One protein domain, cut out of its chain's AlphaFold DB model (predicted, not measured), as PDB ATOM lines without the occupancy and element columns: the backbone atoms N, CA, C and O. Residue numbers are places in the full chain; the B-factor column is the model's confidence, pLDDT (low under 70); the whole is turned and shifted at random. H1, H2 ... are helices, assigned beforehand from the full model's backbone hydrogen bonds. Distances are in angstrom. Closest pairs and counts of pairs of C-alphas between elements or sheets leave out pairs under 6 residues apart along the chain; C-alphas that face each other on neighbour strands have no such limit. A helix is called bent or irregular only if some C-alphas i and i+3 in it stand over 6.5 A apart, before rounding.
ATOM      1  N   ASP A  87     -31.387 -56.188 -13.776       80.44
ATOM      2  CA  ASP A  87     -32.391 -55.150 -13.572       80.44
ATOM      3  C   ASP A  87     -31.747 -53.786 -13.869       80.44
ATOM      4  O   ASP A  87     -30.561 -53.571 -13.609       80.44
ATOM      5  N   VAL A  88     -32.505 -52.849 -14.441       75.81
ATOM      6  CA  VAL A  88     -31.974 -51.524 -14.810       75.81
ATOM      7  C   VAL A  88     -31.359 -50.839 -13.585       75.81
ATOM      8  O   VAL A  88     -30.348 -50.147 -13.718       75.81
ATOM      9  N   ALA A  89     -31.921 -51.104 -12.403       77.56
ATOM     10  CA  ALA A  89     -31.385 -50.688 -11.114       77.56
ATOM     11  C   ALA A  89     -29.980 -51.259 -10.834       77.56
ATOM     12  O   ALA A  89     -29.067 -50.495 -10.544       77.56
ATOM     13  N   GLU A  90     -29.763 -52.563 -11.019       83.31
ATOM     14  CA  GLU A  90     -28.461 -53.214 -10.794       83.31
ATOM     15  C   GLU A  90     -27.371 -52.640 -11.716       83.31
ATOM     16  O   GLU A  90     -26.244 -52.361 -11.299       83.31
ATOM     17  N   VAL A  91     -27.712 -52.377 -12.982       87.12
ATOM     18  CA  VAL A  91     -26.767 -51.758 -13.925       87.12
ATOM     19  C   VAL A  91     -26.495 -50.291 -13.560       87.12
ATOM     20  O   VAL A  91     -25.387 -49.794 -13.780       87.12
ATOM     21  N   ASN A  92     -27.478 -49.574 -13.007       87.94
ATOM     22  CA  ASN A  92     -27.281 -48.216 -12.498       87.94
ATOM     23  C   ASN A  92     -26.372 -48.205 -11.260       87.94
ATOM     24  O   ASN A  92     -25.450 -47.389 -11.214       87.94
ATOM     25  N   ASP A  93     -26.517 -49.161 -10.343       88.00
ATOM     26  CA  ASP A  93     -25.622 -49.318  -9.189       88.00
ATOM     27  C   ASP A  93     -24.169 -49.567  -9.626       88.00
ATOM     28  O   ASP A  93     -23.228 -48.947  -9.113       88.00
ATOM     29  N   ALA A  94     -23.969 -50.401 -10.654       87.69
ATOM     30  CA  ALA A  94     -22.649 -50.625 -11.242       87.69
ATOM     31  C   ALA A  94     -22.057 -49.340 -11.862       87.69
ATOM     32  O   ALA A  94     -20.870 -49.046 -11.682       87.69
ATOM     33  N   ARG A  95     -22.872 -48.522 -12.553       87.06
ATOM     34  CA  ARG A  95     -22.439 -47.203 -13.063       87.06
ATOM     35  C   ARG A  95     -22.072 -46.256 -11.923       87.06
ATOM     36  O   ARG A  95     -21.050 -45.580 -12.020       87.06
ATOM     37  N   GLY A  96     -22.872 -46.226 -10.859       89.00
ATOM     38  CA  GLY A  96     -22.618 -45.417  -9.666       89.00
ATOM     39  C   GLY A  96     -21.291 -45.778  -9.002       89.00
ATOM     40  O   GLY A  96     -20.466 -44.899  -8.749       89.00
ATOM     41  N   THR A  97     -21.035 -47.077  -8.828       93.38
ATOM     42  CA  THR A  97     -19.756 -47.594  -8.316       93.38
ATOM     43  C   THR A  97     -18.594 -47.149  -9.202       93.38
ATOM     44  O   THR A  97     -17.608 -46.593  -8.719       93.38
ATOM     45  N   ARG A  98     -18.739 -47.273 -10.528       91.56
ATOM     46  CA  ARG A  98     -17.687 -46.866 -11.466       91.56
ATOM     47  C   ARG A  98     -17.400 -45.363 -11.440       91.56
ATOM     48  O   ARG A  98     -16.244 -44.957 -11.570       91.56
ATOM     49  N   VAL A  99     -18.433 -44.534 -11.295       91.75
ATOM     50  CA  VAL A  99     -18.275 -43.085 -11.108       91.75
ATOM     51  C   VAL A  99     -17.483 -42.803  -9.832       91.75
ATOM     52  O   VAL A  99     -16.549 -42.001  -9.867       91.75
ATOM     53  N   ALA A 100     -17.811 -43.479  -8.727       91.31
ATOM     54  CA  ALA A 100     -17.107 -43.307  -7.460       91.31
ATOM     55  C   ALA A 100     -15.608 -43.628  -7.586       91.31
ATOM     56  O   ALA A 100     -14.781 -42.813  -7.167       91.31
ATOM     57  N   ASP A 101     -15.254 -44.734  -8.248       93.25
ATOM     58  CA  ASP A 101     -13.857 -45.109  -8.511       93.25
ATOM     59  C   ASP A 101     -13.114 -44.030  -9.307       93.25
ATOM     60  O   ASP A 101     -12.021 -43.601  -8.937       93.25
ATOM     61  N   LEU A 102     -13.717 -43.542 -10.397       92.38
ATOM     62  CA  LEU A 102     -13.087 -42.540 -11.261       92.38
ATOM     63  C   LEU A 102     -12.882 -41.205 -10.549       92.38
ATOM     64  O   LEU A 102     -11.862 -40.548 -10.764       92.38
ATOM     65  N   LEU A 103     -13.835 -40.800  -9.709       90.94
ATOM     66  CA  LEU A 103     -13.707 -39.592  -8.902       90.94
ATOM     67  C   LEU A 103     -12.647 -39.760  -7.804       90.94
ATOM     68  O   LEU A 103     -11.922 -38.804  -7.523       90.94
ATOM     69  N   SER A 104     -12.512 -40.955  -7.223       93.50
ATOM     70  CA  SER A 104     -11.433 -41.285  -6.281       93.50
ATOM     71  C   SER A 104     -10.050 -41.202  -6.945       93.50
ATOM     72  O   SER A 104      -9.150 -40.509  -6.460       93.50
ATOM     73  N   ASP A 105      -9.903 -41.801  -8.128       93.25
ATOM     74  CA  ASP A 105      -8.682 -41.718  -8.935       93.25
ATOM     75  C   ASP A 105      -8.353 -40.276  -9.326       93.25
ATOM     76  O   ASP A 105      -7.203 -39.836  -9.246       93.25
ATOM     77  N   PHE A 106      -9.366 -39.512  -9.741       93.19
ATOM     78  CA  PHE A 106      -9.192 -38.110 -10.090       93.19
ATOM     79  C   PHE A 106      -8.694 -37.299  -8.890       93.19
ATOM     80  O   PHE A 106      -7.747 -36.534  -9.055       93.19
ATOM     81  N   ARG A 107      -9.225 -37.513  -7.676       91.75
ATOM     82  CA  ARG A 107      -8.706 -36.874  -6.446       91.75
ATOM     83  C   ARG A 107      -7.236 -37.207  -6.198       91.75
ATOM     84  O   ARG A 107      -6.451 -36.315  -5.884       91.75
ATOM     85  N   SER A 108      -6.834 -38.458  -6.409       93.44
ATOM     86  CA  SER A 108      -5.427 -38.861  -6.286       93.44
ATOM     87  C   SER A 108      -4.527 -38.106  -7.275       93.44
ATOM     88  O   SER A 108      -3.460 -37.610  -6.906       93.44
ATOM     89  N   LEU A 109      -4.983 -37.928  -8.522       92.81
ATOM     90  CA  LEU A 109      -4.275 -37.119  -9.520       92.81
ATOM     91  C   LEU A 109      -4.220 -35.637  -9.125       92.81
ATOM     92  O   LEU A 109      -3.172 -35.015  -9.279       92.81
ATOM     93  N   GLN A 110      -5.297 -35.075  -8.572       92.19
ATOM     94  CA  GLN A 110      -5.314 -33.689  -8.087       92.19
ATOM     95  C   GLN A 110      -4.257 -33.456  -7.003       92.19
ATOM     96  O   GLN A 110      -3.519 -32.474  -7.071       92.19
ATOM     97  N   HIS A 111      -4.146 -34.375  -6.037       92.88
ATOM     98  CA  HIS A 111      -3.111 -34.308  -5.007       92.88
ATOM     99  C   HIS A 111      -1.706 -34.365  -5.609       92.88
ATOM    100  O   HIS A 111      -0.848 -33.564  -5.238       92.88
ATOM    101  N   SER A 112      -1.479 -35.249  -6.584       91.62
ATOM    102  CA  SER A 112      -0.192 -35.334  -7.279       91.62
ATOM    103  C   SER A 112       0.152 -34.040  -8.024       91.62
ATOM    104  O   SER A 112       1.279 -33.554  -7.904       91.62
ATOM    105  N   ILE A 113      -0.809 -33.429  -8.724       92.38
ATOM    106  CA  ILE A 113      -0.606 -32.149  -9.421       92.38
ATOM    107  C   ILE A 113      -0.257 -31.035  -8.425       92.38
ATOM    108  O   ILE A 113       0.683 -30.278  -8.648       92.38
ATOM    109  N   ALA A 114      -0.972 -30.962  -7.300       92.56
ATOM    110  CA  ALA A 114      -0.762 -29.925  -6.292       92.56
ATOM    111  C   ALA A 114       0.539 -30.091  -5.485       92.56
ATOM    112  O   ALA A 114       1.065 -29.108  -4.972       92.56
ATOM    113  N   SER A 115       1.058 -31.316  -5.356       92.50
ATOM    114  CA  SER A 115       2.241 -31.605  -4.533       92.50
ATOM    115  C   SER A 115       3.571 -31.106  -5.108       92.50
ATOM    116  O   SER A 115       4.568 -31.062  -4.389       92.50
ATOM    117  N   VAL A 116       3.623 -30.754  -6.396       91.38
ATOM    118  CA  VAL A 116       4.888 -30.426  -7.061       91.38
ATOM    119  C   VAL A 116       5.196 -28.939  -6.970       91.38
ATOM    120  O   VAL A 116       4.419 -28.090  -7.405       91.38
ATOM    121  N   SER A 117       6.388 -28.632  -6.450       91.06
ATOM    122  CA  SER A 117       6.914 -27.270  -6.453       91.06
ATOM    123  C   SER A 117       7.186 -26.815  -7.883       91.06
ATOM    124  O   SER A 117       7.880 -27.486  -8.647       91.06
ATOM    125  N   CYS A 118       6.641 -25.655  -8.234       92.31
ATOM    126  CA  CYS A 118       6.869 -25.019  -9.529       92.31
ATOM    127  C   CYS A 118       7.924 -23.905  -9.462       92.31
ATOM    128  O   CYS A 118       8.307 -23.360 -10.504       92.31
ATOM    129  N   ASP A 119       8.376 -23.575  -8.251       91.75
ATOM    130  CA  ASP A 119       9.335 -22.511  -7.997       91.75
ATOM    131  C   ASP A 119      10.751 -23.089  -7.927       91.75
ATOM    132  O   ASP A 119      10.991 -24.051  -7.186       91.75
ATOM    133  N   PRO A 120      11.695 -22.537  -8.707       92.12
ATOM    134  CA  PRO A 120      13.075 -22.982  -8.665       92.12
ATOM    135  C   PRO A 120      13.778 -22.506  -7.385       92.12
ATOM    136  O   PRO A 120      13.496 -21.406  -6.903       92.12
ATOM    137  N   PRO A 121      14.778 -23.255  -6.887       88.69
ATOM    138  CA  PRO A 121      15.642 -22.794  -5.798       88.69
ATOM    139  C   PRO A 121      16.440 -21.534  -6.157       88.69
ATOM    140  O   PRO A 121      16.761 -20.733  -5.282       88.69
ATOM    141  N   HIS A 122      16.773 -21.363  -7.442       86.94
ATOM    142  CA  HIS A 122      17.550 -20.236  -7.945       86.94
ATOM    143  C   HIS A 122      16.721 -19.369  -8.915       86.94
ATOM    144  O   HIS A 122      16.157 -19.911  -9.867       86.94
ATOM    145  N   PRO A 123      16.688 -18.026  -8.770       88.19
ATOM    146  CA  PRO A 123      15.897 -17.146  -9.641       88.19
ATOM    147  C   PRO A 123      16.250 -17.257 -11.134       88.19
ATOM    148  O   PRO A 123      15.358 -17.245 -11.975       88.19
ATOM    149  N   ASP A 124      17.528 -17.429 -11.475       87.12
ATOM    150  CA  ASP A 124      17.971 -17.608 -12.871       87.12
ATOM    151  C   ASP A 124      17.356 -18.836 -13.568       87.12
ATOM    152  O   ASP A 124      17.245 -18.863 -14.794       87.12
ATOM    153  N   ASP A 125      16.888 -19.826 -12.803       89.50
ATOM    154  CA  ASP A 125      16.261 -21.026 -13.356       89.50
ATOM    155  C   ASP A 125      14.775 -20.816 -13.666       89.50
ATOM    156  O   ASP A 125      14.144 -21.662 -14.307       89.50
ATOM    157  N   PHE A 126      14.207 -19.669 -13.282       91.25
ATOM    158  CA  PHE A 126      12.789 -19.372 -13.447       91.25
ATOM    159  C   PHE A 126      12.333 -19.496 -14.899       91.25
ATOM    160  O   PHE A 126      11.285 -20.086 -15.157       91.25
ATOM    161  N   TYR A 127      13.122 -19.006 -15.855       91.88
ATOM    162  CA  TYR A 127      12.771 -19.031 -17.279       91.88
ATOM    163  C   TYR A 127      13.196 -20.305 -18.011       91.88
ATOM    164  O   TYR A 127      12.968 -20.422 -19.216       91.88
ATOM    165  N   THR A 128      13.791 -21.269 -17.311       92.69
ATOM    166  CA  THR A 128      14.195 -22.527 -17.941       92.69
ATOM    167  C   THR A 128      12.986 -23.399 -18.285       92.69
ATOM    168  O   THR A 128      11.913 -23.297 -17.682       92.69
ATOM    169  N   GLU A 129      13.148 -24.254 -19.298       92.06
ATOM    170  CA  GLU A 129      12.025 -24.943 -19.936       92.06
ATOM    171  C   GLU A 129      11.268 -25.873 -18.976       92.06
ATOM    172  O   GLU A 129      10.035 -25.895 -18.998       92.06
ATOM    173  N   GLY A 130      11.971 -26.592 -18.094       93.69
ATOM    174  CA  GLY A 130      11.330 -27.480 -17.123       93.69
ATOM    175  C   GLY A 130      10.490 -26.737 -16.092       93.69
ATOM    176  O   GLY A 130       9.328 -27.088 -15.896       93.69
ATOM    177  N   TYR A 131      11.013 -25.663 -15.493       95.56
ATOM    178  CA  TYR A 131      10.251 -24.867 -14.522       95.56
ATOM    179  C   TYR A 131       9.080 -24.121 -15.176       95.56
ATOM    180  O   TYR A 131       7.990 -24.046 -14.604       95.56
ATOM    181  N   ALA A 132       9.243 -23.648 -16.416       94.62
ATOM    182  CA  ALA A 132       8.127 -23.119 -17.197       94.62
ATOM    183  C   ALA A 132       7.048 -24.186 -17.462       94.62
ATOM    184  O   ALA A 132       5.853 -23.897 -17.365       94.62
ATOM    185  N   ALA A 133       7.445 -25.429 -17.755       94.44
ATOM    186  CA  ALA A 133       6.513 -26.536 -17.939       94.44
ATOM    187  C   ALA A 133       5.782 -26.915 -16.642       94.44
ATOM    188  O   ALA A 133       4.577 -27.156 -16.705       94.44
ATOM    189  N   LEU A 134       6.461 -26.926 -15.489       95.81
ATOM    190  CA  LEU A 134       5.849 -27.190 -14.180       95.81
ATOM    191  C   LEU A 134       4.786 -26.145 -13.830       95.81
ATOM    192  O   LEU A 134       3.647 -26.505 -13.537       95.81
ATOM    193  N   ARG A 135       5.106 -24.853 -13.977       95.00
ATOM    194  CA  ARG A 135       4.122 -23.777 -13.767       95.00
ATOM    195  C   ARG A 135       2.920 -23.910 -14.695       95.00
ATOM    196  O   ARG A 135       1.788 -23.732 -14.257       95.00
ATOM    197  N   GLN A 136       3.142 -24.275 -15.959       93.94
ATOM    198  CA  GLN A 136       2.033 -24.535 -16.872       93.94
ATOM    199  C   GLN A 136       1.182 -25.727 -16.414       93.94
ATOM    200  O   GLN A 136      -0.038 -25.643 -16.488       93.94
ATOM    201  N   CYS A 137       1.790 -26.805 -15.904       94.06
ATOM    202  CA  CYS A 137       1.049 -27.943 -15.350       94.06
ATOM    203  C   CYS A 137       0.191 -27.532 -14.146       94.06
ATOM    204  O   CYS A 137      -0.945 -27.982 -14.040       94.06
ATOM    205  N   SER A 138       0.690 -26.638 -13.289       93.94
ATOM    206  CA  SER A 138      -0.084 -26.082 -12.171       93.94
ATOM    207  C   SER A 138      -1.301 -25.279 -12.655       93.94
ATOM    208  O   SER A 138      -2.419 -25.503 -12.188       93.94
ATOM    209  N   VAL A 139      -1.120 -24.408 -13.657       94.19
ATOM    210  CA  VAL A 139      -2.221 -23.639 -14.268       94.19
ATOM    211  C   VAL A 139      -3.244 -24.559 -14.939       94.19
ATOM    212  O   VAL A 139      -4.446 -24.405 -14.721       94.19
ATOM    213  N   ASP A 140      -2.777 -25.530 -15.727       92.62
ATOM    214  CA  ASP A 140      -3.627 -26.510 -16.409       92.62
ATOM    215  C   ASP A 140      -4.397 -27.366 -15.384       92.62
ATOM    216  O   ASP A 140      -5.594 -27.606 -15.540       92.62
ATOM    217  N   GLY A 141      -3.739 -27.762 -14.290       91.62
ATOM    218  CA  GLY A 141      -4.347 -28.474 -13.169       91.62
ATOM    219  C   GLY A 141      -5.474 -27.679 -12.532       91.62
ATOM    220  O   GLY A 141      -6.596 -28.170 -12.406       91.62
ATOM    221  N   GLN A 142      -5.213 -26.410 -12.212       90.56
ATOM    222  CA  GLN A 142      -6.227 -25.515 -11.665       90.56
ATOM    223  C   GLN A 142      -7.396 -25.302 -12.634       90.56
ATOM    224  O   GLN A 142      -8.541 -25.162 -12.203       90.56
ATOM    225  N   HIS A 143      -7.133 -25.282 -13.941       90.94
ATOM    226  CA  HIS A 143      -8.185 -25.189 -14.943       90.94
ATOM    227  C   HIS A 143      -9.106 -26.414 -14.905       90.94
ATOM    228  O   HIS A 143     -10.315 -26.241 -14.775       90.94
ATOM    229  N   VAL A 144      -8.553 -27.631 -14.919       87.94
ATOM    230  CA  VAL A 144      -9.339 -28.878 -14.834       87.94
ATOM    231  C   VAL A 144     -10.183 -28.936 -13.550       87.94
ATOM    232  O   VAL A 144     -11.296 -29.461 -13.569       87.94
ATOM    233  N   LEU A 145      -9.702 -28.339 -12.454       80.62
ATOM    234  CA  LEU A 145     -10.456 -28.192 -11.200       80.62
ATOM    235  C   LEU A 145     -11.602 -27.174 -11.287       80.62
ATOM    236  O   LEU A 145     -12.654 -27.369 -10.684       80.62
ATOM    237  N   ASN A 146     -11.393 -26.071 -12.004       84.00
ATOM    238  CA  ASN A 146     -12.336 -24.955 -12.055       84.00
ATOM    239  C   ASN A 146     -13.429 -25.127 -13.115       84.00
ATOM    240  O   ASN A 146     -14.452 -24.445 -13.042       84.00
ATOM    241  N   VAL A 147     -13.217 -25.986 -14.115       84.44
ATOM    242  CA  VAL A 147     -14.233 -26.275 -15.132       84.44
ATOM    243  C   VAL A 147     -15.434 -26.928 -14.447       84.44
ATOM    244  O   VAL A 147     -15.320 -28.002 -13.857       84.44
ATOM    245  N   ALA A 148     -16.590 -26.269 -14.507       78.69
ATOM    246  CA  ALA A 148     -17.843 -26.817 -13.995       78.69
ATOM    247  C   ALA A 148     -18.234 -28.080 -14.776       78.69
ATOM    248  O   ALA A 148     -17.924 -28.193 -15.961       78.69
ATOM    249  N   ALA A 149     -18.872 -29.041 -14.107       78.06
ATOM    250  CA  ALA A 149     -19.388 -30.227 -14.785       78.06
ATOM    251  C   ALA A 149     -20.548 -29.818 -15.694       78.06
ATOM    252  O   ALA A 149     -21.370 -28.983 -15.303       78.06
ATOM    253  N   ASP A 150     -20.617 -30.384 -16.899       77.06
ATOM    254  CA  ASP A 150     -21.799 -30.195 -17.735       77.06
ATOM    255  C   ASP A 150     -22.934 -31.062 -17.186       77.06
ATOM    256  O   ASP A 150     -22.989 -32.273 -17.407       77.06
ATOM    257  N   THR A 151     -23.832 -30.424 -16.436       76.50
ATOM    258  CA  THR A 151     -24.979 -31.069 -15.788       76.50
ATOM    259  C   THR A 151     -26.196 -31.178 -16.705       76.50
ATOM    260  O   THR A 151     -27.293 -31.484 -16.237       76.50
ATOM    261  N   ARG A 152     -26.064 -30.878 -18.002       83.12
ATOM    262  CA  ARG A 152     -27.176 -31.003 -18.946       83.12
ATOM    263  C   ARG A 152     -27.410 -32.470 -19.265       83.12
ATOM    264  O   ARG A 152     -26.687 -33.070 -20.053       83.12
ATOM    265  N   VAL A 153     -28.458 -33.026 -18.676       83.62
ATOM    266  CA  VAL A 153     -28.905 -34.389 -18.958       83.62
ATOM    267  C   VAL A 153     -30.161 -34.320 -19.827       83.62
ATOM    268  O   VAL A 153     -31.119 -33.634 -19.455       83.62
ATOM    269  N   PRO A 154     -30.188 -34.983 -20.997       79.56
ATOM    270  CA  PRO A 154     -31.407 -35.108 -21.785       79.56
ATOM    271  C   PRO A 154     -32.511 -35.780 -20.963       79.56
ATOM    272  O   PRO A 154     -32.266 -36.792 -20.313       79.56
ATOM    273  N   THR A 155     -33.729 -35.243 -21.010       79.38
ATOM    274  CA  THR A 155     -34.875 -35.869 -20.341       79.38
ATOM    275  C   THR A 155     -35.194 -37.197 -21.028       79.38
ATOM    276  O   THR A 155     -35.517 -37.225 -22.221       79.38
ATOM    277  N   GLY A 156     -35.071 -38.301 -20.293       64.38
ATOM    278  CA  GLY A 156     -35.360 -39.642 -20.781       64.38
ATOM    279  C   GLY A 156     -36.837 -39.796 -21.146       64.38
ATOM    280  O   GLY A 156     -37.721 -39.285 -20.463       64.38
ATOM    281  N   ARG A 157     -37.124 -40.513 -22.240       71.12
ATOM    282  CA  ARG A 157     -38.504 -40.908 -22.594       71.12
ATOM    283  C   ARG A 157     -39.000 -42.111 -21.782       71.12
ATOM    284  O   ARG A 157     -40.193 -42.396 -21.802       71.12
ATOM    285  N   GLY A 158     -38.095 -42.818 -21.105       71.25
ATOM    286  CA  GLY A 158     -38.414 -43.868 -20.141       71.25
ATOM    287  C   GLY A 158     -38.535 -43.281 -18.738       71.25
ATOM    288  O   GLY A 158     -37.990 -42.215 -18.477       71.25
ATOM    289  N   GLY A 159     -39.272 -43.954 -17.851       85.56
ATOM    290  CA  GLY A 159     -39.497 -43.504 -16.473       85.56
ATOM    291  C   GLY A 159     -38.214 -43.322 -15.646       85.56
ATOM    292  O   GLY A 159     -37.099 -43.311 -16.158       85.56
ATOM    293  N   GLN A 160     -38.367 -43.208 -14.327       86.06
ATOM    294  CA  GLN A 160     -37.291 -42.804 -13.411       86.06
ATOM    295  C   GLN A 160     -35.952 -43.548 -13.602       86.06
ATOM    296  O   GLN A 160     -34.907 -42.907 -13.591       86.06
ATOM    297  N   ALA A 161     -35.970 -44.861 -13.846       83.69
ATOM    298  CA  ALA A 161     -34.752 -45.659 -14.028       83.69
ATOM    299  C   ALA A 161     -33.955 -45.312 -15.307       83.69
ATOM    300  O   ALA A 161     -32.725 -45.357 -15.312       83.69
ATOM    301  N   GLU A 162     -34.635 -44.933 -16.396       86.06
ATOM    302  CA  GLU A 162     -33.969 -44.485 -17.632       86.06
ATOM    303  C   GLU A 162     -33.453 -43.046 -17.503       86.06
ATOM    304  O   GLU A 162     -32.414 -42.712 -18.075       86.06
ATOM    305  N   GLN A 163     -34.133 -42.209 -16.714       87.81
ATOM    306  CA  GLN A 163     -33.634 -40.882 -16.357       87.81
ATOM    307  C   GLN A 163     -32.355 -40.985 -15.509       87.81
ATOM    308  O   GLN A 163     -31.350 -40.364 -15.844       87.81
ATOM    309  N   GLU A 164     -32.352 -41.832 -14.479       87.25
ATOM    310  CA  GLU A 164     -31.176 -42.098 -13.639       87.25
ATOM    311  C   GLU A 164     -29.994 -42.630 -14.461       87.25
ATOM    312  O   GLU A 164     -28.862 -42.163 -14.329       87.25
ATOM    313  N   LYS A 165     -30.252 -43.557 -15.387       87.69
ATOM    314  CA  LYS A 165     -29.238 -44.046 -16.329       87.69
ATOM    315  C   LYS A 165     -28.639 -42.917 -17.169       87.69
ATOM    316  O   LYS A 165     -27.423 -42.908 -17.384       87.69
ATOM    317  N   ALA A 166     -29.460 -41.989 -17.666       88.75
ATOM    318  CA  ALA A 166     -28.986 -40.845 -18.444       88.75
ATOM    319  C   ALA A 166     -28.097 -39.919 -17.597       88.75
ATOM    320  O   ALA A 166     -27.034 -39.498 -18.057       88.75
ATOM    321  N   GLU A 167     -28.484 -39.669 -16.344       89.44
ATOM    322  CA  GLU A 167     -27.719 -38.857 -15.391       89.44
ATOM    323  C   GLU A 167     -26.370 -39.502 -15.059       89.44
ATOM    324  O   GLU A 167     -25.321 -38.874 -15.219       89.44
ATOM    325  N   LEU A 168     -26.374 -40.785 -14.693       90.00
ATOM    326  CA  LEU A 168     -25.158 -41.537 -14.390       90.00
ATOM    327  C   LEU A 168     -24.220 -41.625 -15.595       90.00
ATOM    328  O   LEU A 168     -23.008 -41.503 -15.440       90.00
ATOM    329  N   THR A 169     -24.760 -41.796 -16.803       89.81
ATOM    330  CA  THR A 169     -23.946 -41.832 -18.029       89.81
ATOM    331  C   THR A 169     -23.277 -40.482 -18.291       89.81
ATOM    332  O   THR A 169     -22.091 -40.446 -18.620       89.81
ATOM    333  N   GLN A 170     -23.994 -39.373 -18.094       89.75
ATOM    334  CA  GLN A 170     -23.430 -38.031 -18.242       89.75
ATOM    335  C   GLN A 170     -22.298 -37.782 -17.234       89.75
ATOM    336  O   GLN A 170     -21.212 -37.342 -17.616       89.75
ATOM    337  N   VAL A 171     -22.519 -38.118 -15.958       90.50
ATOM    338  CA  VAL A 171     -21.501 -37.969 -14.903       90.50
ATOM    339  C   VAL A 171     -20.288 -38.858 -15.174       90.50
ATOM    340  O   VAL A 171     -19.147 -38.437 -14.973       90.50
ATOM    341  N   LEU A 172     -20.510 -40.074 -15.668       89.38
ATOM    342  CA  LEU A 172     -19.446 -41.004 -16.021       89.38
ATOM    343  C   LEU A 172     -18.551 -40.446 -17.138       89.38
ATOM    344  O   LEU A 172     -17.325 -40.489 -17.017       89.38
ATOM    345  N   LEU A 173     -19.140 -39.870 -18.190       90.62
ATOM    346  CA  LEU A 173     -18.401 -39.250 -19.297       90.62
ATOM    347  C   LEU A 173     -17.591 -38.021 -18.854       90.62
ATOM    348  O   LEU A 173     -16.426 -37.881 -19.243       90.62
ATOM    349  N   ASP A 174     -18.170 -37.154 -18.018       89.38
ATOM    350  CA  ASP A 174     -17.454 -36.013 -17.430       89.38
ATOM    351  C   ASP A 174     -16.280 -36.494 -16.555       89.38
ATOM    352  O   ASP A 174     -15.147 -36.026 -16.715       89.38
ATOM    353  N   SER A 175     -16.507 -37.515 -15.721       89.75
ATOM    354  CA  SER A 175     -15.483 -38.104 -14.845       89.75
ATOM    355  C   SER A 175     -14.309 -38.690 -15.635       89.75
ATOM    356  O   SER A 175     -13.148 -38.424 -15.309       89.75
ATOM    357  N   PHE A 176     -14.579 -39.436 -16.714       91.69
ATOM    358  CA  PHE A 176     -13.538 -39.946 -17.613       91.69
ATOM    359  C   PHE A 176     -12.733 -38.817 -18.258       91.69
ATOM    360  O   PHE A 176     -11.501 -38.877 -18.282       91.69
ATOM    361  N   SER A 177     -13.420 -37.783 -18.744       90.62
ATOM    362  CA  SER A 177     -12.785 -36.642 -19.404       90.62
ATOM    363  C   SER A 177     -11.831 -35.916 -18.452       90.62
ATOM    364  O   SER A 177     -10.661 -35.712 -18.779       90.62
ATOM    365  N   ARG A 178     -12.283 -35.611 -17.229       90.31
ATOM    366  CA  ARG A 178     -11.458 -34.960 -16.196       90.31
ATOM    367  C   ARG A 178     -10.269 -35.807 -15.770       90.31
ATOM    368  O   ARG A 178      -9.153 -35.293 -15.694       90.31
ATOM    369  N   ARG A 179     -10.486 -37.104 -15.520       92.75
ATOM    370  CA  ARG A 179      -9.411 -38.037 -15.153       92.75
ATOM    371  C   ARG A 179      -8.359 -38.109 -16.254       92.75
ATOM    372  O   ARG A 179      -7.168 -38.049 -15.956       92.75
ATOM    373  N   HIS A 180      -8.783 -38.188 -17.514       92.75
ATOM    374  CA  HIS A 180      -7.859 -38.257 -18.638       92.75
ATOM    375  C   HIS A 180      -7.043 -36.967 -18.803       92.75
ATOM    376  O   HIS A 180      -5.824 -37.040 -18.972       92.75
ATOM    377  N   GLU A 181      -7.671 -35.790 -18.699       91.94
ATOM    378  CA  GLU A 181      -6.952 -34.507 -18.712       91.94
ATOM    379  C   GLU A 181      -5.957 -34.389 -17.546       91.94
ATOM    380  O   GLU A 181      -4.808 -33.996 -17.753       91.94
ATOM    381  N   ALA A 182      -6.344 -34.801 -16.336       92.94
ATOM    382  CA  ALA A 182      -5.448 -34.796 -15.181       92.94
ATOM    383  C   ALA A 182      -4.258 -35.748 -15.353       92.94
ATOM    384  O   ALA A 182      -3.119 -35.372 -15.087       92.94
ATOM    385  N   GLN A 183      -4.487 -36.959 -15.867       94.31
ATOM    386  CA  GLN A 183      -3.421 -37.930 -16.125       94.31
ATOM    387  C   GLN A 183      -2.393 -37.375 -17.121       94.31
ATOM    388  O   GLN A 183      -1.181 -37.510 -16.947       94.31
ATOM    389  N   LYS A 184      -2.895 -36.703 -18.155       92.06
ATOM    390  CA  LYS A 184      -2.123 -35.968 -19.151       92.06
ATOM    391  C   LYS A 184      -1.220 -34.906 -18.504       92.06
ATOM    392  O   LYS A 184      -0.026 -34.853 -18.811       92.06
ATOM    393  N   ILE A 185      -1.752 -34.115 -17.574       93.56
ATOM    394  CA  ILE A 185      -0.977 -33.130 -16.804       93.56
ATOM    395  C   ILE A 185       0.092 -33.825 -15.947       93.56
ATOM    396  O   ILE A 185       1.263 -33.458 -16.039       93.56
ATOM    397  N   CYS A 186      -0.257 -34.881 -15.203       93.19
ATOM    398  CA  CYS A 186       0.690 -35.638 -14.371       93.19
ATOM    399  C   CYS A 186       1.861 -36.225 -15.173       93.19
ATOM    400  O   CYS A 186       3.006 -36.203 -14.717       93.19
ATOM    401  N   MET A 187       1.608 -36.728 -16.385       91.88
ATOM    402  CA  MET A 187       2.669 -37.230 -17.265       91.88
ATOM    403  C   MET A 187       3.641 -36.117 -17.675       91.88
ATOM    404  O   MET A 187       4.860 -36.304 -17.621       91.88
ATOM    405  N   ARG A 188       3.116 -34.939 -18.040       93.38
ATOM    406  CA  ARG A 188       3.937 -33.770 -18.382       93.38
ATOM    407  C   ARG A 188       4.734 -33.270 -17.178       93.38
ATOM    408  O   ARG A 188       5.923 -32.987 -17.315       93.38
ATOM    409  N   GLN A 189       4.105 -33.226 -16.009       94.62
ATOM    410  CA  GLN A 189       4.737 -32.864 -14.745       94.62
ATOM    411  C   GLN A 189       5.879 -33.825 -14.403       94.62
ATOM    412  O   GLN A 189       6.985 -33.384 -14.108       94.62
ATOM    413  N   SER A 190       5.661 -35.133 -14.560       94.31
ATOM    414  CA  SER A 190       6.689 -36.157 -14.340       94.31
ATOM    415  C   SER A 190       7.880 -35.999 -15.293       94.31
ATOM    416  O   SER A 190       9.027 -36.184 -14.894       94.31
ATOM    417  N   ALA A 191       7.635 -35.643 -16.558       94.75
ATOM    418  CA  ALA A 191       8.705 -35.370 -17.515       94.75
ATOM    419  C   ALA A 191       9.501 -34.109 -17.157       94.75
ATOM    420  O   ALA A 191      10.730 -34.129 -17.221       94.75
ATOM    421  N   ALA A 192       8.822 -33.045 -16.731       95.44
ATOM    422  CA  ALA A 192       9.472 -31.825 -16.270       95.44
ATOM    423  C   ALA A 192      10.279 -32.056 -14.979       95.44
ATOM    424  O   ALA A 192      11.404 -31.583 -14.878       95.44
ATOM    425  N   MET A 193       9.775 -32.860 -14.038       95.50
ATOM    426  CA  MET A 193      10.533 -33.270 -12.850       95.50
ATOM    427  C   MET A 193      11.799 -34.055 -13.203       95.50
ATOM    428  O   MET A 193      12.857 -33.800 -12.634       95.50
ATOM    429  N   ARG A 194      11.727 -34.986 -14.169       95.31
ATOM    430  CA  ARG A 194      12.927 -35.682 -14.662       95.31
ATOM    431  C   ARG A 194      13.922 -34.714 -15.291       95.31
ATOM    432  O   ARG A 194      15.116 -34.863 -15.068       95.31
ATOM    433  N   TRP A 195      13.443 -33.726 -16.045       95.81
ATOM    434  CA  TRP A 195      14.299 -32.673 -16.587       95.81
ATOM    435  C   TRP A 195      15.008 -31.890 -15.473       95.81
ATOM    436  O   TRP A 195      16.213 -31.680 -15.578       95.81
ATOM    437  N   VAL A 196      14.305 -31.532 -14.388       95.00
ATOM    438  CA  VAL A 196      14.908 -30.835 -13.233       95.00
ATOM    439  C   VAL A 196      16.009 -31.698 -12.616       95.00
ATOM    440  O   VAL A 196      17.141 -31.243 -12.499       95.00
ATOM    441  N   ALA A 197      15.722 -32.972 -12.341       94.25
ATOM    442  CA  ALA A 197      16.701 -33.896 -11.770       94.25
ATOM    443  C   ALA A 197      17.939 -34.100 -12.668       94.25
ATOM    444  O   ALA A 197      19.064 -34.139 -12.175       94.25
ATOM    445  N   LEU A 198      17.749 -34.211 -13.989       93.94
ATOM    446  CA  LEU A 198      18.856 -34.328 -14.945       93.94
ATOM    447  C   LEU A 198      19.713 -33.065 -14.962       93.94
ATOM    448  O   LEU A 198      20.939 -33.151 -14.927       93.94
ATOM    449  N   ARG A 199      19.073 -31.894 -14.984       94.06
ATOM    450  CA  ARG A 199      19.771 -30.613 -14.954       94.06
ATOM    451  C   ARG A 199      20.580 -30.444 -13.673       94.06
ATOM    452  O   ARG A 199      21.741 -30.050 -13.752       94.06
ATOM    453  N   ASP A 200      19.996 -30.767 -12.526       93.00
ATOM    454  CA  ASP A 200      20.687 -30.698 -11.238       93.00
ATOM    455  C   ASP A 200      21.890 -31.652 -11.207       93.00
ATOM    456  O   ASP A 200      22.948 -31.290 -10.697       93.00
ATOM    457  N   GLY A 201      21.771 -32.831 -11.828       93.38
ATOM    458  CA  GLY A 201      22.878 -33.775 -11.998       93.38
ATOM    459  C   GLY A 201      23.997 -33.270 -12.918       93.38
ATOM    460  O   GLY A 201      25.167 -33.492 -12.621       93.38
ATOM    461  N   VAL A 202      23.659 -32.566 -14.005       93.50
ATOM    462  CA  VAL A 202      24.645 -31.946 -14.912       93.50
ATOM    463  C   VAL A 202      25.387 -30.807 -14.223       93.50
ATOM    464  O   VAL A 202      26.592 -30.661 -14.404       93.50
ATOM    465  N   LEU A 203      24.669 -29.994 -13.450       92.12
ATOM    466  CA  LEU A 203      25.235 -28.819 -12.802       92.12
ATOM    467  C   LEU A 203      25.929 -29.144 -11.479       92.12
ATOM    468  O   LEU A 203      26.805 -28.395 -11.067       92.12
ATOM    469  N   MET A 204      25.545 -30.222 -10.790       91.38
ATOM    470  CA  MET A 204      26.061 -30.591  -9.462       91.38
ATOM    471  C   MET A 204      26.014 -29.425  -8.452       91.38
ATOM    472  O   MET A 204      26.897 -29.275  -7.610       91.38
ATOM    473  N   GLY A 205      24.998 -28.560  -8.559       86.25
ATOM    474  CA  GLY A 205      24.852 -27.344  -7.746       86.25
ATOM    475  C   GLY A 205      25.671 -26.132  -8.216       86.25
ATOM    476  O   GLY A 205      25.557 -25.056  -7.630       86.25
ATOM    477  N   MET A 206      26.466 -26.269  -9.278       88.00
ATOM    478  CA  MET A 206      27.212 -25.175  -9.900       88.00
ATOM    479  C   MET A 206      26.339 -24.364 -10.860       88.00
ATOM    480  O   MET A 206      25.252 -24.768 -11.275       88.00
ATOM    481  N   ARG A 207      26.827 -23.182 -11.247       87.44
ATOM    482  CA  ARG A 207      26.176 -22.388 -12.291       87.44
ATOM    483  C   ARG A 207      26.432 -22.983 -13.683       87.44
ATOM    484  O   ARG A 207      27.475 -23.604 -13.893       87.44
ATOM    485  N   PRO A 208      25.514 -22.773 -14.645       88.69
ATOM    486  CA  PRO A 208      25.754 -23.139 -16.035       88.69
ATOM    487  C   PRO A 208      27.036 -22.482 -16.562       88.69
ATOM    488  O   PRO A 208      27.233 -21.280 -16.405       88.69
ATOM    489  N   ASP A 209      27.881 -23.283 -17.200       90.88
ATOM    490  CA  ASP A 209      29.172 -22.903 -17.786       90.88
ATOM    491  C   ASP A 209      29.180 -23.407 -19.242       90.88
ATOM    492  O   ASP A 209      28.433 -24.352 -19.535       90.88
ATOM    493  N   PRO A 210      29.968 -22.841 -20.182       91.69
ATOM    494  CA  PRO A 210      29.997 -23.315 -21.564       91.69
ATOM    495  C   PRO A 210      30.306 -24.812 -21.702       91.69
ATOM    496  O   PRO A 210      29.820 -25.444 -22.639       91.69
ATOM    497  N   SER A 211      31.030 -25.403 -20.743       92.69
ATOM    498  CA  SER A 211      31.265 -26.852 -20.676       92.69
ATOM    499  C   SER A 211      29.984 -27.682 -20.480       92.69
ATOM    500  O   SER A 211      29.878 -28.785 -21.016       92.69
ATOM    501  N   HIS A 212      28.976 -27.144 -19.786       93.50
ATOM    502  CA  HIS A 212      27.705 -27.819 -19.498       93.50
ATOM    503  C   HIS A 212      26.686 -27.721 -20.645       93.50
ATOM    504  O   HIS A 212      25.727 -28.494 -20.689       93.50
ATOM    505  N   VAL A 213      26.868 -26.784 -21.583       92.94
ATOM    506  CA  VAL A 213      25.876 -26.461 -22.626       92.94
ATOM    507  C   VAL A 213      25.416 -27.685 -23.433       92.94
ATOM    508  O   VAL A 213      24.202 -27.857 -23.563       92.94
ATOM    509  N   PRO A 214      26.299 -28.577 -23.931       94.81
ATOM    510  CA  PRO A 214      25.857 -29.736 -24.710       94.81
ATOM    511  C   PRO A 214      24.935 -30.678 -23.921       94.81
ATOM    512  O   PRO A 214      23.936 -31.166 -24.454       94.81
ATOM    513  N   ALA A 215      25.229 -30.896 -22.637       93.31
ATOM    514  CA  ALA A 215      24.430 -31.751 -21.765       93.31
ATOM    515  C   ALA A 215      23.071 -31.114 -21.423       93.31
ATOM    516  O   ALA A 215      22.044 -31.795 -21.442       93.31
ATOM    517  N   LEU A 216      23.037 -29.798 -21.187       93.50
ATOM    518  CA  LEU A 216      21.793 -29.061 -20.945       93.50
ATOM    519  C   LEU A 216      20.877 -29.062 -22.178       93.50
ATOM    520  O   LEU A 216      19.674 -29.284 -22.051       93.50
ATOM    521  N   VAL A 217      21.441 -28.916 -23.382       94.12
ATOM    522  CA  VAL A 217      20.679 -29.026 -24.637       94.12
ATOM    523  C   VAL A 217      20.068 -30.421 -24.795       94.12
ATOM    524  O   VAL A 217      18.922 -30.541 -25.230       94.12
ATOM    525  N   SER A 218      20.792 -31.479 -24.414       92.94
ATOM    526  CA  SER A 218      20.255 -32.845 -24.424       92.94
ATOM    527  C   SER A 218      19.074 -33.006 -23.456       92.94
ATOM    528  O   SER A 218      18.059 -33.607 -23.821       92.94
ATOM    529  N   CYS A 219      19.149 -32.395 -22.267       93.44
ATOM    530  CA  CYS A 219      18.033 -32.366 -21.319       93.44
ATOM    531  C   CYS A 219      16.797 -31.695 -21.941       93.44
ATOM    532  O   CYS A 219      15.706 -32.272 -21.930       93.44
ATOM    533  N   ASP A 220      16.964 -30.515 -22.548       93.88
ATOM    534  CA  ASP A 220      15.871 -29.786 -23.208       93.88
ATOM    535  C   ASP A 220      15.238 -30.599 -24.347       93.88
ATOM    536  O   ASP A 220      14.013 -30.661 -24.476       93.88
ATOM    537  N   GLN A 221      16.054 -31.281 -25.155       92.25
ATOM    538  CA  GLN A 221      15.563 -32.167 -26.212       92.25
ATOM    539  C   GLN A 221      14.739 -33.332 -25.648       92.25
ATOM    540  O   GLN A 221      13.666 -33.630 -26.181       92.25
ATOM    541  N   ALA A 222      15.184 -33.946 -24.548       90.12
ATOM    542  CA  ALA A 222      14.452 -35.022 -23.885       90.12
ATOM    543  C   ALA A 222      13.083 -34.551 -23.364       90.12
ATOM    544  O   ALA A 222      12.084 -35.258 -23.515       90.12
ATOM    545  N   LEU A 223      13.000 -33.336 -22.812       92.56
ATOM    546  CA  LEU A 223      11.726 -32.752 -22.380       92.56
ATOM    547  C   LEU A 223      10.800 -32.462 -23.570       92.56
ATOM    548  O   LEU A 223       9.608 -32.782 -23.529       92.56
ATOM    549  N   ARG A 224      11.338 -31.904 -24.661       89.44
ATOM    550  CA  ARG A 224      10.561 -31.608 -25.875       89.44
ATOM    551  C   ARG A 224      10.038 -32.865 -26.556       89.44
ATOM    552  O   ARG A 224       8.905 -32.845 -27.032       89.44
ATOM    553  N   ALA A 225      10.787 -33.967 -26.540       85.69
ATOM    554  CA  ALA A 225      10.338 -35.249 -27.084       85.69
ATOM    555  C   ALA A 225       9.022 -35.735 -26.446       85.69
ATOM    556  O   ALA A 225       8.197 -36.332 -27.130       85.69
ATOM    557  N   VAL A 226       8.770 -35.404 -25.173       77.00
ATOM    558  CA  VAL A 226       7.508 -35.726 -24.480       77.00
ATOM    559  C   VAL A 226       6.368 -34.763 -24.859       77.00
ATOM    560  O   VAL A 226       5.192 -35.105 -24.751       77.00
ATOM    561  N   ARG A 227       6.686 -33.562 -25.362       66.94
ATOM    562  CA  ARG A 227       5.708 -32.533 -25.760       66.94
ATOM    563  C   ARG A 227       5.045 -32.826 -27.115       66.94
ATOM    564  O   ARG A 227       3.864 -32.530 -27.289       66.94
ATOM    565  N   TYR A 228       5.777 -33.424 -28.057       51.47
ATOM    566  CA  TYR A 228       5.292 -33.745 -29.408       51.47
ATOM    567  C   TYR A 228       4.213 -34.845 -29.504       51.47
ATOM    568  O   TYR A 228       3.262 -34.633 -30.262       51.47
ATOM    569  N   PRO A 229       4.232 -35.951 -28.730       54.59
ATOM    570  CA  PRO A 229       3.116 -36.902 -28.739       54.59
ATOM    571  C   PRO A 229       1.811 -36.271 -28.225       54.59
ATOM    572  O   PRO A 229       0.721 -36.650 -28.645       54.59
ATOM    573  N   PHE A 230       1.898 -35.238 -27.388       52.28
ATOM    574  CA  PHE A 230       0.740 -34.591 -26.775       52.28
ATOM    575  C   PHE A 230      -0.008 -33.619 -27.700       52.28
ATOM    576  O   PHE A 230      -1.221 -33.451 -27.573       52.28
ATOM    577  N   LEU A 231       0.697 -32.984 -28.643       49.81
ATOM    578  CA  LEU A 231       0.079 -32.144 -29.676       49.81
ATOM    579  C   LEU A 231      -0.642 -32.994 -30.732       49.81
ATOM    580  O   LEU A 231      -1.718 -32.608 -31.183       49.81
ATOM    581  N   LEU A 232      -0.113 -34.180 -31.050       45.44
ATOM    582  CA  LEU A 232      -0.797 -35.169 -31.889       45.44
ATOM    583  C   LEU A 232      -2.049 -35.739 -31.198       45.44
ATOM    584  O   LEU A 232      -3.098 -35.827 -31.826       45.44
ATOM    585  N   LEU A 233      -1.989 -36.015 -29.888       46.44
ATOM    586  CA  LEU A 233      -3.155 -36.421 -29.084       46.44
ATOM    587  C   LEU A 233      -4.211 -35.312 -28.916       46.44
ATOM    588  O   LEU A 233      -5.379 -35.621 -28.708       46.44
ATOM    589  N   ARG A 234      -3.835 -34.028 -29.027       43.84
ATOM    590  CA  ARG A 234      -4.782 -32.895 -29.061       43.84
ATOM    591  C   ARG A 234      -5.432 -32.678 -30.431       43.84
ATOM    592  O   ARG A 234      -6.505 -32.088 -30.486       43.84
ATOM    593  N   ALA A 235      -4.788 -33.116 -31.514       39.72
ATOM    594  CA  ALA A 235      -5.286 -32.970 -32.884       39.72
ATOM    595  C   ALA A 235      -6.255 -34.091 -33.305       39.72
ATOM    596  O   ALA A 235      -6.966 -33.950 -34.300       39.72
ATOM    597  N   VAL A 236      -6.321 -35.187 -32.546       40.03
ATOM    598  CA  VAL A 236      -7.356 -36.213 -32.704       40.03
ATOM    599  C   VAL A 236      -8.547 -35.818 -31.828       40.03
ATOM    600  O   VAL A 236      -8.352 -35.573 -30.637       40.03
ATOM    601  N   PRO A 237      -9.786 -35.766 -32.346       44.97
ATOM    602  CA  PRO A 237     -10.953 -35.627 -31.487       44.97
ATOM    603  C   PRO A 237     -11.031 -36.869 -30.582       44.97
ATOM    604  O   PRO A 237     -11.490 -37.933 -30.994       44.97
ATOM    605  N   LEU A 238     -10.555 -36.731 -29.338       46.69
ATOM    606  CA  LEU A 238     -10.495 -37.780 -28.305       46.69
ATOM    607  C   LEU A 238     -11.870 -38.379 -27.957       46.69
ATOM    608  O   LEU A 238     -11.941 -39.434 -27.326       46.69
ATOM    609  N   PHE A 239     -12.957 -37.772 -28.441       42.25
ATOM    610  CA  PHE A 239     -14.303 -38.337 -28.393       42.25
ATOM    611  C   PHE A 239     -14.393 -39.721 -29.055       42.25
ATOM    612  O   PHE A 239     -15.100 -40.583 -28.542       42.25
ATOM    613  N   SER A 240     -13.634 -39.986 -30.126       39.41
ATOM    614  CA  SER A 240     -13.703 -41.283 -30.819       39.41
ATOM    615  C   SER A 240     -13.031 -42.428 -30.049       39.41
ATOM    616  O   SER A 240     -13.472 -43.568 -30.156       39.41
ATOM    617  N   PHE A 241     -11.993 -42.148 -29.250       38.66
ATOM    618  CA  PHE A 241     -11.288 -43.176 -28.466       38.66
ATOM    619  C   PHE A 241     -11.968 -43.452 -27.121       38.66
ATOM    620  O   PHE A 241     -12.071 -44.608 -26.716       38.66
ATOM    621  N   SER A 242     -12.486 -42.414 -26.454       49.41
ATOM    622  CA  SER A 242     -13.229 -42.586 -25.200       49.41
ATOM    623  C   SER A 242     -14.549 -43.324 -25.420       49.41
ATOM    624  O   SER A 242     -14.928 -44.130 -24.578       49.41
ATOM    625  N   LEU A 243     -15.226 -43.097 -26.553       42.91
ATOM    626  CA  LEU A 243     -16.461 -43.804 -26.890       42.91
ATOM    627  C   LEU A 243     -16.198 -45.268 -27.267       42.91
ATOM    628  O   LEU A 243     -16.951 -46.129 -26.839       42.91
ATOM    629  N   ALA A 244     -15.109 -45.564 -27.987       43.22
ATOM    630  CA  ALA A 244     -14.728 -46.935 -28.331       43.22
ATOM    631  C   ALA A 244     -14.248 -47.742 -27.111       43.22
ATOM    632  O   ALA A 244     -14.545 -48.929 -27.005       43.22
ATOM    633  N   HIS A 245     -13.538 -47.112 -26.167       46.59
ATOM    634  CA  HIS A 245     -13.170 -47.755 -24.903       46.59
ATOM    635  C   HIS A 245     -14.387 -47.926 -23.983       46.59
ATOM    636  O   HIS A 245     -14.535 -48.979 -23.374       46.59
ATOM    637  N   PHE A 246     -15.297 -46.947 -23.950       46.94
ATOM    638  CA  PHE A 246     -16.589 -47.073 -23.276       46.94
ATOM    639  C   PHE A 246     -17.438 -48.204 -23.875       46.94
ATOM    640  O   PHE A 246     -17.931 -49.032 -23.114       46.94
ATOM    641  N   GLU A 247     -17.549 -48.296 -25.209       46.12
ATOM    642  CA  GLU A 247     -18.193 -49.410 -25.927       46.12
ATOM    643  C   GLU A 247     -17.518 -50.740 -25.590       46.12
ATOM    644  O   GLU A 247     -18.211 -51.696 -25.274       46.12
ATOM    645  N   ALA A 248     -16.186 -50.819 -25.616       50.97
ATOM    646  CA  ALA A 248     -15.457 -52.053 -25.334       50.97
ATOM    647  C   ALA A 248     -15.609 -52.513 -23.876       50.97
ATOM    648  O   ALA A 248     -15.734 -53.710 -23.639       50.97
ATOM    649  N   GLU A 249     -15.644 -51.589 -22.914       44.94
ATOM    650  CA  GLU A 249     -15.734 -51.908 -21.485       44.94
ATOM    651  C   GLU A 249     -17.180 -52.206 -21.054       44.94
ATOM    652  O   GLU A 249     -17.415 -53.143 -20.298       44.94
ATOM    653  N   THR A 250     -18.180 -51.499 -21.600       48.75
ATOM    654  CA  THR A 250     -19.594 -51.892 -21.428       48.75
ATOM    655  C   THR A 250     -19.909 -53.196 -22.154       48.75
ATOM    656  O   THR A 250     -20.646 -54.026 -21.620       48.75
ATOM    657  N   LEU A 251     -19.309 -53.443 -23.325       47.25
ATOM    658  CA  LEU A 251     -19.370 -54.746 -23.989       47.25
ATOM    659  C   LEU A 251     -18.639 -55.824 -23.189       47.25
ATOM    660  O   LEU A 251     -19.080 -56.962 -23.193       47.25
ATOM    661  N   ARG A 252     -17.556 -55.500 -22.478       50.31
ATOM    662  CA  ARG A 252     -16.849 -56.447 -21.610       50.31
ATOM    663  C   ARG A 252     -17.684 -56.815 -20.386       50.31
ATOM    664  O   ARG A 252     -17.866 -57.999 -20.139       50.31
ATOM    665  N   LEU A 253     -18.263 -55.830 -19.702       41.78
ATOM    666  CA  LEU A 253     -19.157 -56.049 -18.561       41.78
ATOM    667  C   LEU A 253     -20.430 -56.810 -18.964       41.78
ATOM    668  O   LEU A 253     -20.904 -57.663 -18.225       41.78
ATOM    669  N   THR A 254     -20.955 -56.577 -20.171       46.47
ATOM    670  CA  THR A 254     -22.076 -57.378 -20.697       46.47
ATOM    671  C   THR A 254     -21.640 -58.762 -21.188       46.47
ATOM    672  O   THR A 254     -22.419 -59.701 -21.082       46.47
ATOM    673  N   ARG A 255     -20.405 -58.941 -21.682       40.06
ATOM    674  CA  ARG A 255     -19.876 -60.219 -22.201       40.06
ATOM    675  C   ARG A 255     -19.361 -61.164 -21.116       40.06
ATOM    676  O   ARG A 255     -19.484 -62.369 -21.298       40.06
ATOM    677  N   GLU A 256     -18.854 -60.645 -20.001       41.88
ATOM    678  CA  GLU A 256     -18.556 -61.443 -18.801       41.88
ATOM    679  C   GLU A 256     -19.851 -62.019 -18.182       41.88
ATOM    680  O   GLU A 256     -19.809 -63.088 -17.584       41.88
ATOM    681  N   HIS A 257     -21.015 -61.408 -18.453       42.19
ATOM    682  CA  HIS A 257     -22.336 -61.951 -18.103       42.19
ATOM    683  C   HIS A 257     -23.050 -62.722 -19.238       42.19
ATOM    684  O   HIS A 257     -23.914 -63.546 -18.953       42.19
ATOM    685  N   HIS A 258     -22.688 -62.517 -20.513       39.53
ATOM    686  CA  HIS A 258     -23.282 -63.197 -21.684       39.53
ATOM    687  C   HIS A 258     -22.542 -64.456 -22.159       39.53
ATOM    688  O   HIS A 258     -22.929 -65.035 -23.178       39.53
TER     689      HIS A 258
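AT A GLANCE: This is residues 87 to 258 of the 325 residues of an uncharacterized protein of Pseudogymnoascus sp. VKM F-4246 (UniProt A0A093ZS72). A long rod of helices is built along one very long helix, H3; H1 packs along its first half, H2 along part of its second half, and H4 folds back over the second half from its end. H5 follows H4 and slants away from the rod's long axis, with residues 247 to 252 standing free. The printed part has 172 residues with five named helices, H1 to H5, and no named strand; the class is all helix. It is loose, with a radius of gyration of the C-alphas of 21.4 A and spans of 72 by 29 by 25 A.

IN THESE COORDINATES: H1, residues 88 to 114, begins with C-alpha 88 at (-31.974, -51.524, -14.810) and is 38.9 A long. H2 is residues 129 to 146. H3, residues 160 to 203, is 64.1 A long. H4, residues 210 to 235, is 38.3 A long and irregular, with C-alphas 211 and 214 7.3 A apart. H5, residues 239 to 258, ends with C-alpha 258 at (-23.282, -63.197, -21.684).

HOW THE PARTS SIT: H1, H2 and H3 form an up-and-down bundle, each running against the one before it. H1 touches H3 at a shallow tilt of 23 degrees, closest at the C-alphas of Phe 106 and Arg 179, 5.1 A. H2 touches H3 at 16 degrees, closest at those of Gly 130 and Ala 192, 4.8 A. H3, with residues 188 to 203 alone, touches H4 in a hairpin, closest at the C-alphas of Trp 195 and Cys 219, 6.0 A. H5 and H3 are near each other, and H4 and H5 are apart. Each O i to N i+4 pair is within hydrogen-bond range in H1, H2 and H3, against 16 of 22 in H4 and 15 of 16 in H5.

THE WHOLE: The farthest C-alphas, of Gly 159 and Ser 211, are 72.8 A apart. There is no cut in the printed part; the links H1 to H2 and H2 to H3 are long. Residue 156 and residues 227 to 258 have pLDDT under 70.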